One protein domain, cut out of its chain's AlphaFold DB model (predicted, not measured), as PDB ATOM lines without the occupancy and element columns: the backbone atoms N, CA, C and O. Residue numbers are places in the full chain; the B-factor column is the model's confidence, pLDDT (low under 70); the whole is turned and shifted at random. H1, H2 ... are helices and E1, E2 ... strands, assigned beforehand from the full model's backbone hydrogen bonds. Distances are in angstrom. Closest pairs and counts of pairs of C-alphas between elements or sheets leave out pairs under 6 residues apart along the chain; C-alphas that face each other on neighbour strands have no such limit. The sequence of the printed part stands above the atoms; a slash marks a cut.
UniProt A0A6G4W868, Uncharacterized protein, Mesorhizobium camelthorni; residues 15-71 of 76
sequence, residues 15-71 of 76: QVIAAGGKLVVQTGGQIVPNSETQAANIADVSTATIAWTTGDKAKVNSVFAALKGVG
ATOM      1  N   GLN A  15     -16.937  -5.507   0.833       59.19
ATOM      2  CA  GLN A  15     -16.126  -4.810  -0.164       59.19
ATOM      3  C   GLN A  15     -16.721  -3.416  -0.427       59.19
ATOM      4  O   GLN A  15     -17.868  -3.284  -0.848       59.19
ATOM      5  N   VAL A  16     -15.934  -2.363  -0.193       52.50
ATOM      6  CA  VAL A  16     -16.341  -0.970  -0.440       52.50
ATOM      7  C   VAL A  16     -16.096  -0.615  -1.911       52.50
ATOM      8  O   VAL A  16     -14.967  -0.752  -2.389       52.50
ATOM      9  N   ILE A  17     -17.126  -0.143  -2.626       64.94
ATOM     10  CA  ILE A  17     -16.996   0.410  -3.983       64.94
ATOM     11  C   ILE A  17     -16.877   1.937  -3.860       64.94
ATOM     12  O   ILE A  17     -17.631   2.583  -3.136       64.94
ATOM     13  N   ALA A  18     -15.872   2.523  -4.515       48.69
ATOM     14  CA  ALA A  18     -15.587   3.956  -4.441       48.69
ATOM     15  C   ALA A  18     -16.815   4.826  -4.803       48.69
ATOM     16  O   ALA A  18     -17.683   4.393  -5.554       48.69
ATOM     17  N   ALA A  19     -16.854   6.062  -4.282       62.56
ATOM     18  CA  ALA A  19     -17.985   7.007  -4.332       62.56
ATOM     19  C   ALA A  19     -19.180   6.687  -3.403       62.56
ATOM     20  O   ALA A  19     -20.289   7.154  -3.636       62.56
ATOM     21  N   GLY A  20     -18.951   5.939  -2.317       57.44
ATOM     22  CA  GLY A  20     -19.973   5.688  -1.289       57.44
ATOM     23  C   GLY A  20     -20.974   4.589  -1.650       57.44
ATOM     24  O   GLY A  20     -21.948   4.394  -0.930       57.44
ATOM     25  N   GLY A  21     -20.730   3.856  -2.739       58.62
ATOM     26  CA  GLY A  21     -21.495   2.666  -3.087       58.62
ATOM     27  C   GLY A  21     -21.124   1.468  -2.207       58.62
ATOM     28  O   GLY A  21     -19.968   1.283  -1.819       58.62
ATOM     29  N   LYS A  22     -22.107   0.613  -1.918       62.75
ATOM     30  CA  LYS A  22     -21.924  -0.636  -1.169       62.75
ATOM     31  C   LYS A  22     -22.221  -1.826  -2.081       62.75
ATOM     32  O   LYS A  22     -23.261  -1.854  -2.731       62.75
ATOM     33  N   LEU A  23     -21.321  -2.808  -2.114       65.75
ATOM     34  CA  LEU A  23     -21.622  -4.147  -2.619       65.75
ATOM     35  C   LEU A  23     -21.866  -5.044  -1.407       65.75
ATOM     36  O   LEU A  23     -20.971  -5.217  -0.579       65.75
ATOM     37  N   VAL A  24     -23.074  -5.591  -1.293       63.00
ATOM     38  CA  VAL A  24     -23.447  -6.504  -0.209       63.00
ATOM     39  C   VAL A  24     -23.518  -7.909  -0.778       63.00
ATOM     40  O   VAL A  24     -24.349  -8.173  -1.645       63.00
ATOM     41  N   VAL A  25     -22.641  -8.793  -0.304       66.44
ATOM     42  CA  VAL A  25     -22.643 -10.213  -0.662       66.44
ATOM     43  C   VAL A  25     -23.015 -11.001   0.590       66.44
ATOM     44  O   VAL A  25     -22.235 -11.052   1.535       66.44
ATOM     45  N   GLN A  26     -24.218 -11.572   0.621       60.25
ATOM     46  CA  GLN A  26     -24.676 -12.411   1.728       60.25
ATOM     47  C   GLN A  26     -24.137 -13.845   1.603       60.25
ATOM     48  O   GLN A  26     -23.615 -14.257   0.557       60.25
ATOM     49  N   THR A  27     -24.261 -14.620   2.685       53.69
ATOM     50  CA  THR A  27     -23.900 -16.043   2.729       53.69
ATOM     51  C   THR A  27     -24.502 -16.793   1.537       53.69
ATOM     52  O   THR A  27     -25.676 -16.635   1.222       53.69
ATOM     53  N   GLY A  28     -23.687 -17.594   0.847       61.59
ATOM     54  CA  GLY A  28     -24.090 -18.255  -0.402       61.59
ATOM     55  C   GLY A  28     -23.836 -17.440  -1.678       61.59
ATOM     56  O   GLY A  28     -24.208 -17.887  -2.757       61.59
ATOM     57  N   GLY A  29     -23.178 -16.276  -1.588       56.75
ATOM     58  CA  GLY A  29     -22.757 -15.494  -2.759       56.75
ATOM     59  C   GLY A  29     -23.858 -14.615  -3.357       56.75
ATOM     60  O   GLY A  29     -23.770 -14.223  -4.519       56.75
ATOM     61  N   GLN A  30     -24.898 -14.308  -2.581       56.44
ATOM     62  CA  GLN A  30     -26.038 -13.518  -3.042       56.44
ATOM     63  C   GLN A  30     -25.720 -12.025  -3.004       56.44
ATOM     64  O   GLN A  30     -25.407 -11.482  -1.946       56.44
ATOM     65  N   ILE A  31     -25.831 -11.349  -4.147       68.06
ATOM     66  CA  ILE A  31     -25.734  -9.890  -4.216       68.06
ATOM     67  C   ILE A  31     -27.111  -9.313  -3.896       68.06
ATOM     68  O   ILE A  31     -28.063  -9.558  -4.637       68.06
ATOM     69  N   VAL A  32     -27.217  -8.551  -2.806       60.66
ATOM     70  CA  VAL A  32     -28.485  -7.940  -2.374       60.66
ATOM     71  C   VAL A  32     -28.512  -6.430  -2.647       60.66
ATOM     72  O   VAL A  32     -27.452  -5.802  -2.736       60.66
ATOM     73  N   PRO A  33     -29.706  -5.819  -2.793       62.75
ATOM     74  CA  PRO A  33     -29.835  -4.374  -2.960       62.75
ATOM     75  C   PRO A  33     -29.218  -3.594  -1.791       62.75
ATOM     76  O   PRO A  33     -29.082  -4.106  -0.682       62.75
ATOM     77  N   ASN A  34     -28.913  -2.313  -2.017       57.53
ATOM     78  CA  ASN A  34     -28.308  -1.418  -1.019       57.53
ATOM     79  C   ASN A  34     -29.118  -1.282   0.289       57.53
ATOM     80  O   ASN A  34     -28.571  -0.873   1.305       57.53
ATOM     81  N   SER A  35     -30.409  -1.624   0.274       61.06
ATOM     82  CA  SER A  35     -31.258  -1.683   1.467       61.06
ATOM     83  C   SER A  35     -30.918  -2.835   2.418       61.06
ATOM     84  O   SER A  35     -31.487  -2.881   3.501       61.06
ATOM     85  N   GLU A  36     -30.065  -3.788   2.020       66.06
ATOM     86  CA  GLU A  36     -29.738  -5.036   2.748       66.06
ATOM     87  C   GLU A  36     -30.929  -5.970   3.000       66.06
ATOM     88  O   GLU A  36     -30.763  -7.106   3.437       66.06
ATOM     89  N   THR A  37     -32.128  -5.519   2.659       66.56
ATOM     90  CA  THR A  37     -33.372  -6.265   2.710       66.56
ATOM     91  C   THR A  37     -33.789  -6.638   1.297       66.56
ATOM     92  O   THR A  37     -33.974  -5.770   0.438       66.56
ATOM     93  N   GLN A  38     -33.946  -7.938   1.067       72.19
ATOM     94  CA  GLN A  38     -34.619  -8.480  -0.107       72.19
ATOM     95  C   GLN A  38     -36.089  -8.035  -0.121       72.19
ATOM     96  O   GLN A  38     -36.669  -7.759   0.934       72.19
ATOM     97  N   ALA A  39     -36.709  -7.968  -1.300       82.50
ATOM     98  CA  ALA A  39     -38.151  -7.773  -1.358       82.50
ATOM     99  C   ALA A  39     -38.869  -9.000  -0.768       82.50
ATOM    100  O   ALA A  39     -38.447 -10.142  -0.968       82.50
ATOM    101  N   ALA A  40     -39.947  -8.751  -0.023       89.94
ATOM    102  CA  ALA A  40     -40.718  -9.799   0.633       89.94
ATOM    103  C   ALA A  40     -41.290 -10.811  -0.371       89.94
ATOM    104  O   ALA A  40     -41.440 -10.521  -1.562       89.94
ATOM    105  N   ASN A  41     -41.633 -11.999   0.125       92.38
ATOM    106  CA  ASN A  41     -42.314 -13.003  -0.674       92.38
ATOM    107  C   ASN A  41     -43.628 -12.455  -1.246       92.38
ATOM    108  O   ASN A  41     -44.390 -11.766  -0.566       92.38
ATOM    109  N   ILE A  42     -43.891 -12.799  -2.505       93.06
ATOM    110  CA  ILE A  42     -45.189 -12.596  -3.137       93.06
ATOM    111  C   ILE A  42     -45.815 -13.975  -3.317       93.06
ATOM    112  O   ILE A  42     -45.246 -14.840  -3.993       93.06
ATOM    113  N   ALA A  43     -46.980 -14.171  -2.699       91.81
ATOM    114  CA  ALA A  43     -47.732 -15.411  -2.797       91.81
ATOM    115  C   ALA A  43     -48.242 -15.646  -4.228       91.81
ATOM    116  O   ALA A  43     -48.562 -14.705  -4.959       91.81
ATOM    117  N   ASP A  44     -48.356 -16.918  -4.611       91.12
ATOM    118  CA  ASP A  44     -48.920 -17.296  -5.903       91.12
ATOM    119  C   ASP A  44     -50.371 -16.822  -6.033       91.12
ATOM    120  O   ASP A  44     -51.193 -16.961  -5.125       91.12
ATOM    121  N   VAL A  45     -50.726 -16.341  -7.221       92.12
ATOM    122  CA  VAL A  45     -52.069 -15.819  -7.526       92.12
ATOM    123  C   VAL A  45     -53.081 -16.919  -7.870       92.12
ATOM    124  O   VAL A  45     -54.113 -16.665  -8.499       92.12
ATOM    125  N   SER A  46     -52.804 -18.167  -7.490       85.12
ATOM    126  CA  SER A  46     -53.663 -19.315  -7.805       85.12
ATOM    127  C   SER A  46     -55.091 -19.102  -7.285       85.12
ATOM    128  O   SER A  46     -56.057 -19.349  -8.015       85.12
ATOM    129  N   THR A  47     -55.222 -18.519  -6.091       81.75
ATOM    130  CA  THR A  47     -56.494 -18.219  -5.414       81.75
ATOM    131  C   THR A  47     -57.038 -16.812  -5.675       81.75
ATOM    132  O   THR A  47     -58.072 -16.453  -5.115       81.75
ATOM    133  N   ALA A  48     -56.387 -16.008  -6.527       83.81
ATOM    134  CA  ALA A  48     -56.853 -14.655  -6.813       83.81
ATOM    135  C   ALA A  48     -58.290 -14.674  -7.370       83.81
ATOM    136  O   ALA A  48     -58.591 -15.424  -8.309       83.81
ATOM    137  N   THR A  49     -59.148 -13.828  -6.791       82.00
ATOM    138  CA  THR A  49     -60.564 -13.611  -7.147       82.00
ATOM    139  C   THR A  49     -60.757 -12.723  -8.377       82.00
ATOM    140  O   THR A  49     -61.879 -12.541  -8.842       82.00
ATOM    141  N   ILE A  50     -59.670 -12.181  -8.927       80.19
ATOM    142  CA  ILE A  50     -59.671 -11.442 -10.189       80.19
ATOM    143  C   ILE A  50     -59.879 -12.438 -11.340       80.19
ATOM    144  O   ILE A  50     -59.339 -13.546 -11.312       80.19
ATOM    145  N   ALA A  51     -60.645 -12.040 -12.360       85.00
ATOM    146  CA  ALA A  51     -60.921 -12.839 -13.554       85.00
ATOM    147  C   ALA A  51     -59.662 -13.013 -14.429       85.00
ATOM    148  O   ALA A  51     -59.504 -12.368 -15.462       85.00
ATOM    149  N   TRP A  52     -58.739 -13.865 -13.992       90.50
ATOM    150  CA  TRP A  52     -57.577 -14.310 -14.758       90.50
ATOM    151  C   TRP A  52     -57.810 -15.724 -15.264       90.50
ATOM    152  O   TRP A  52     -58.330 -16.574 -14.534       90.50
ATOM    153  N   THR A  53     -57.372 -16.002 -16.489       91.50
ATOM    154  CA  THR A  53     -57.346 -17.384 -16.971       91.50
ATOM    155  C   THR A  53     -56.289 -18.188 -16.208       91.50
ATOM    156  O   THR A  53     -55.339 -17.635 -15.643       91.50
ATOM    157  N   THR A  54     -56.401 -19.517 -16.227       90.06
ATOM    158  CA  THR A  54     -55.365 -20.408 -15.678       90.06
ATOM    159  C   THR A  54     -53.992 -20.137 -16.305       90.06
ATOM    160  O   THR A  54     -52.975 -20.188 -15.615       90.06
ATOM    161  N   GLY A  55     -53.958 -19.793 -17.599       92.81
ATOM    162  CA  GLY A  55     -52.725 -19.461 -18.312       92.81
ATOM    163  C   GLY A  55     -52.082 -18.161 -17.830       92.81
ATOM    164  O   GLY A  55     -50.861 -18.099 -17.692       92.81
ATOM    165  N   ASP A  56     -52.881 -17.140 -17.521       93.94
ATOM    166  CA  ASP A  56     -52.364 -15.863 -17.012       93.94
ATOM    167  C   ASP A  56     -51.784 -16.024 -15.605       93.94
ATOM    168  O   ASP A  56     -50.668 -15.570 -15.338       93.94
ATOM    169  N   LYS A  57     -52.481 -16.770 -14.736       93.31
ATOM    170  CA  LYS A  57     -51.983 -17.128 -13.397       93.31
ATOM    171  C   LYS A  57     -50.639 -17.859 -13.475       93.31
ATOM    172  O   LYS A  57     -49.705 -17.503 -12.760       93.31
ATOM    173  N   ALA A  58     -50.508 -18.830 -14.382       93.62
ATOM    174  CA  ALA A  58     -49.266 -19.581 -14.567       93.62
ATOM    175  C   ALA A  58     -48.090 -18.694 -15.014       93.62
ATOM    176  O   ALA A  58     -46.976 -18.845 -14.505       93.62
ATOM    177  N   LYS A  59     -48.326 -17.745 -15.930       95.81
ATOM    178  CA  LYS A  59     -47.291 -16.806 -16.395       95.81
ATOM    179  C   LYS A  59     -46.795 -15.908 -15.264       95.81
ATOM    180  O   LYS A  59     -45.588 -15.774 -15.090       95.81
ATOM    181  N   VAL A  60     -47.705 -15.336 -14.474       95.50
ATOM    182  CA  VAL A  60     -47.340 -14.463 -13.346       95.50
ATOM    183  C   VAL A  60     -46.582 -15.241 -12.267       95.50
ATOM    184  O   VAL A  60     -45.501 -14.818 -11.861       95.50
ATOM    185  N   ASN A  61     -47.068 -16.421 -11.877       95.31
ATOM    186  CA  ASN A  61     -46.368 -17.265 -10.903       95.31
ATOM    187  C   ASN A  61     -44.975 -17.693 -11.406       95.31
ATOM    188  O   ASN A  61     -44.023 -17.755 -10.627       95.31
ATOM    189  N   SER A  62     -44.811 -17.916 -12.717       96.94
ATOM    190  CA  SER A  62     -43.497 -18.199 -13.320       96.94
ATOM    191  C   SER A  62     -42.533 -17.015 -13.200       96.94
ATOM    192  O   SER A  62     -41.348 -17.216 -12.937       96.94
ATOM    193  N   VAL A  63     -43.025 -15.777 -13.330       96.75
ATOM    194  CA  VAL A  63     -42.218 -14.572 -13.076       96.75
ATOM    195  C   VAL A  63     -41.803 -14.510 -11.608       96.75
ATOM    196  O   VAL A  63     -40.623 -14.310 -11.325       96.75
ATOM    197  N   PHE A  64     -42.721 -14.748 -10.666       95.50
ATOM    198  CA  PHE A  64     -42.375 -14.788  -9.240       95.50
ATOM    199  C   PHE A  64     -41.330 -15.868  -8.938       95.50
ATOM    200  O   PHE A  64     -40.391 -15.620  -8.182       95.50
ATOM    201  N   ALA A  65     -41.444 -17.050  -9.549       94.69
ATOM    202  CA  ALA A  65     -40.458 -18.120  -9.427       94.69
ATOM    203  C   ALA A  65     -39.080 -17.715  -9.972       94.69
ATOM    204  O   ALA A  65     -38.076 -17.921  -9.292       94.69
ATOM    205  N   ALA A  66     -39.027 -17.081 -11.147       95.00
ATOM    206  CA  ALA A  66     -37.778 -16.588 -11.723       95.00
ATOM    207  C   ALA A  66     -37.115 -15.532 -10.823       95.00
ATOM    208  O   ALA A  66     -35.920 -15.624 -10.552       95.00
ATOM    209  N   LEU A  67     -37.896 -14.581 -10.297       91.75
ATOM    210  CA  LEU A  67     -37.407 -13.538  -9.390       91.75
ATOM    211  C   LEU A  67     -36.885 -14.106  -8.062       91.75
ATOM    212  O   LEU A  67     -35.868 -13.628  -7.559       91.75
ATOM    213  N   LYS A  68     -37.527 -15.147  -7.518       89.94
ATOM    214  CA  LYS A  68     -37.008 -15.914  -6.372       89.94
ATOM    215  C   LYS A  68     -35.692 -16.620  -6.724       89.94
ATOM    216  O   LYS A  68     -34.734 -16.545  -5.964       89.94
ATOM    217  N   GLY A  69     -35.615 -17.237  -7.906       85.88
ATOM    218  CA  GLY A  69     -34.422 -17.943  -8.389       85.88
ATOM    219  C   GLY A  69     -33.187 -17.055  -8.573       85.88
ATOM    220  O   GLY A  69     -32.069 -17.533  -8.406       85.88
ATOM    221  N   VAL A  70     -33.378 -15.762  -8.861       83.25
ATOM    222  CA  VAL A  70     -32.288 -14.771  -8.971       83.25
ATOM    223  C   VAL A  70     -32.098 -13.927  -7.705       83.25
ATOM    224  O   VAL A  70     -31.323 -12.975  -7.717       83.25
ATOM    225  N   GLY A  71     -32.801 -14.245  -6.614       78.31
ATOM    226  CA  GLY A  71     -32.634 -13.570  -5.326       78.31
ATOM    227  C   GLY A  71     -33.239 -12.165  -5.238       78.31
ATOM    228  O   GLY A  71     -32.881 -11.412  -4.337       78.31
TER     229      GLY A  71
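AT A GLANCE: This is residues 15 to 71 of the 76 residues of an uncharacterized protein of Mesorhizobium camelthorni (UniProt A0A6G4W868). A small, staggered ribbon of three strands makes one end of a rod, and a single helix, H1, makes the other, with no contact between H1 and the sheet. From E3 a long link, residues 33 to 53, runs out to the far end near Ala 51, where the chain folds back and H1 heads towards the strands. The printed part has 57 residues with three named strands and then one named helix, E1 E2 E3 H1; the sheet's order is E1 - E2 - E3, antiparallel, and the class is mixed, with under half of the residues in named elements. The whole is extended, with a radius of gyration of the C-alphas of 16.3 A and spans of 49 by 20 by 14 A.

HOW THE PARTS SIT: Look first at E2, residues 21 to 26, the inner strand of a meander, in which each strand is the antiparallel neighbour of the one before. Its pairing is staggered: residues 21 to 23 pair with E1, residues 15 to 17, and residues 24 to 26 with E3, residues 30 to 32. In the hairpin E1 and E2, at 152 degrees, find N 17 and O 21 within hydrogen-bond range at 3.3 A. In the hairpin E2 and E3, at 140 degrees, N 26 and O 30 are 2.8 A apart. E1 and E3 are apart. H1, residues 54 to 69, is not on the sheet, with 0 pairs of C-alphas within 10 A; every O i to N i+4 pair in it is within hydrogen-bond range.

IN THESE COORDINATES: Find C-alpha 15 at (-16.126, -4.810, -0.164), where E1 begins its 6.5 A. E2 covers 16.1 A and E3 6.1 A. Find C-alpha 54 at (-55.365, -20.408, -15.678); from there H1 runs 22.3 A to C-alpha 69 at (-34.422, -17.943, -8.389).

THE WHOLE: The C-alphas farthest apart, of Ala 18 and Ala 51, are 49.2 A apart. The printed part has no cut; E1 to E2 and E2 to E3 are tight links, and E3 to H1 is a long one of 21 residues. Look at residues 15 to 37 for pLDDT under 70; the mean is 94 in H1 and 77.8 over the printed part of this model.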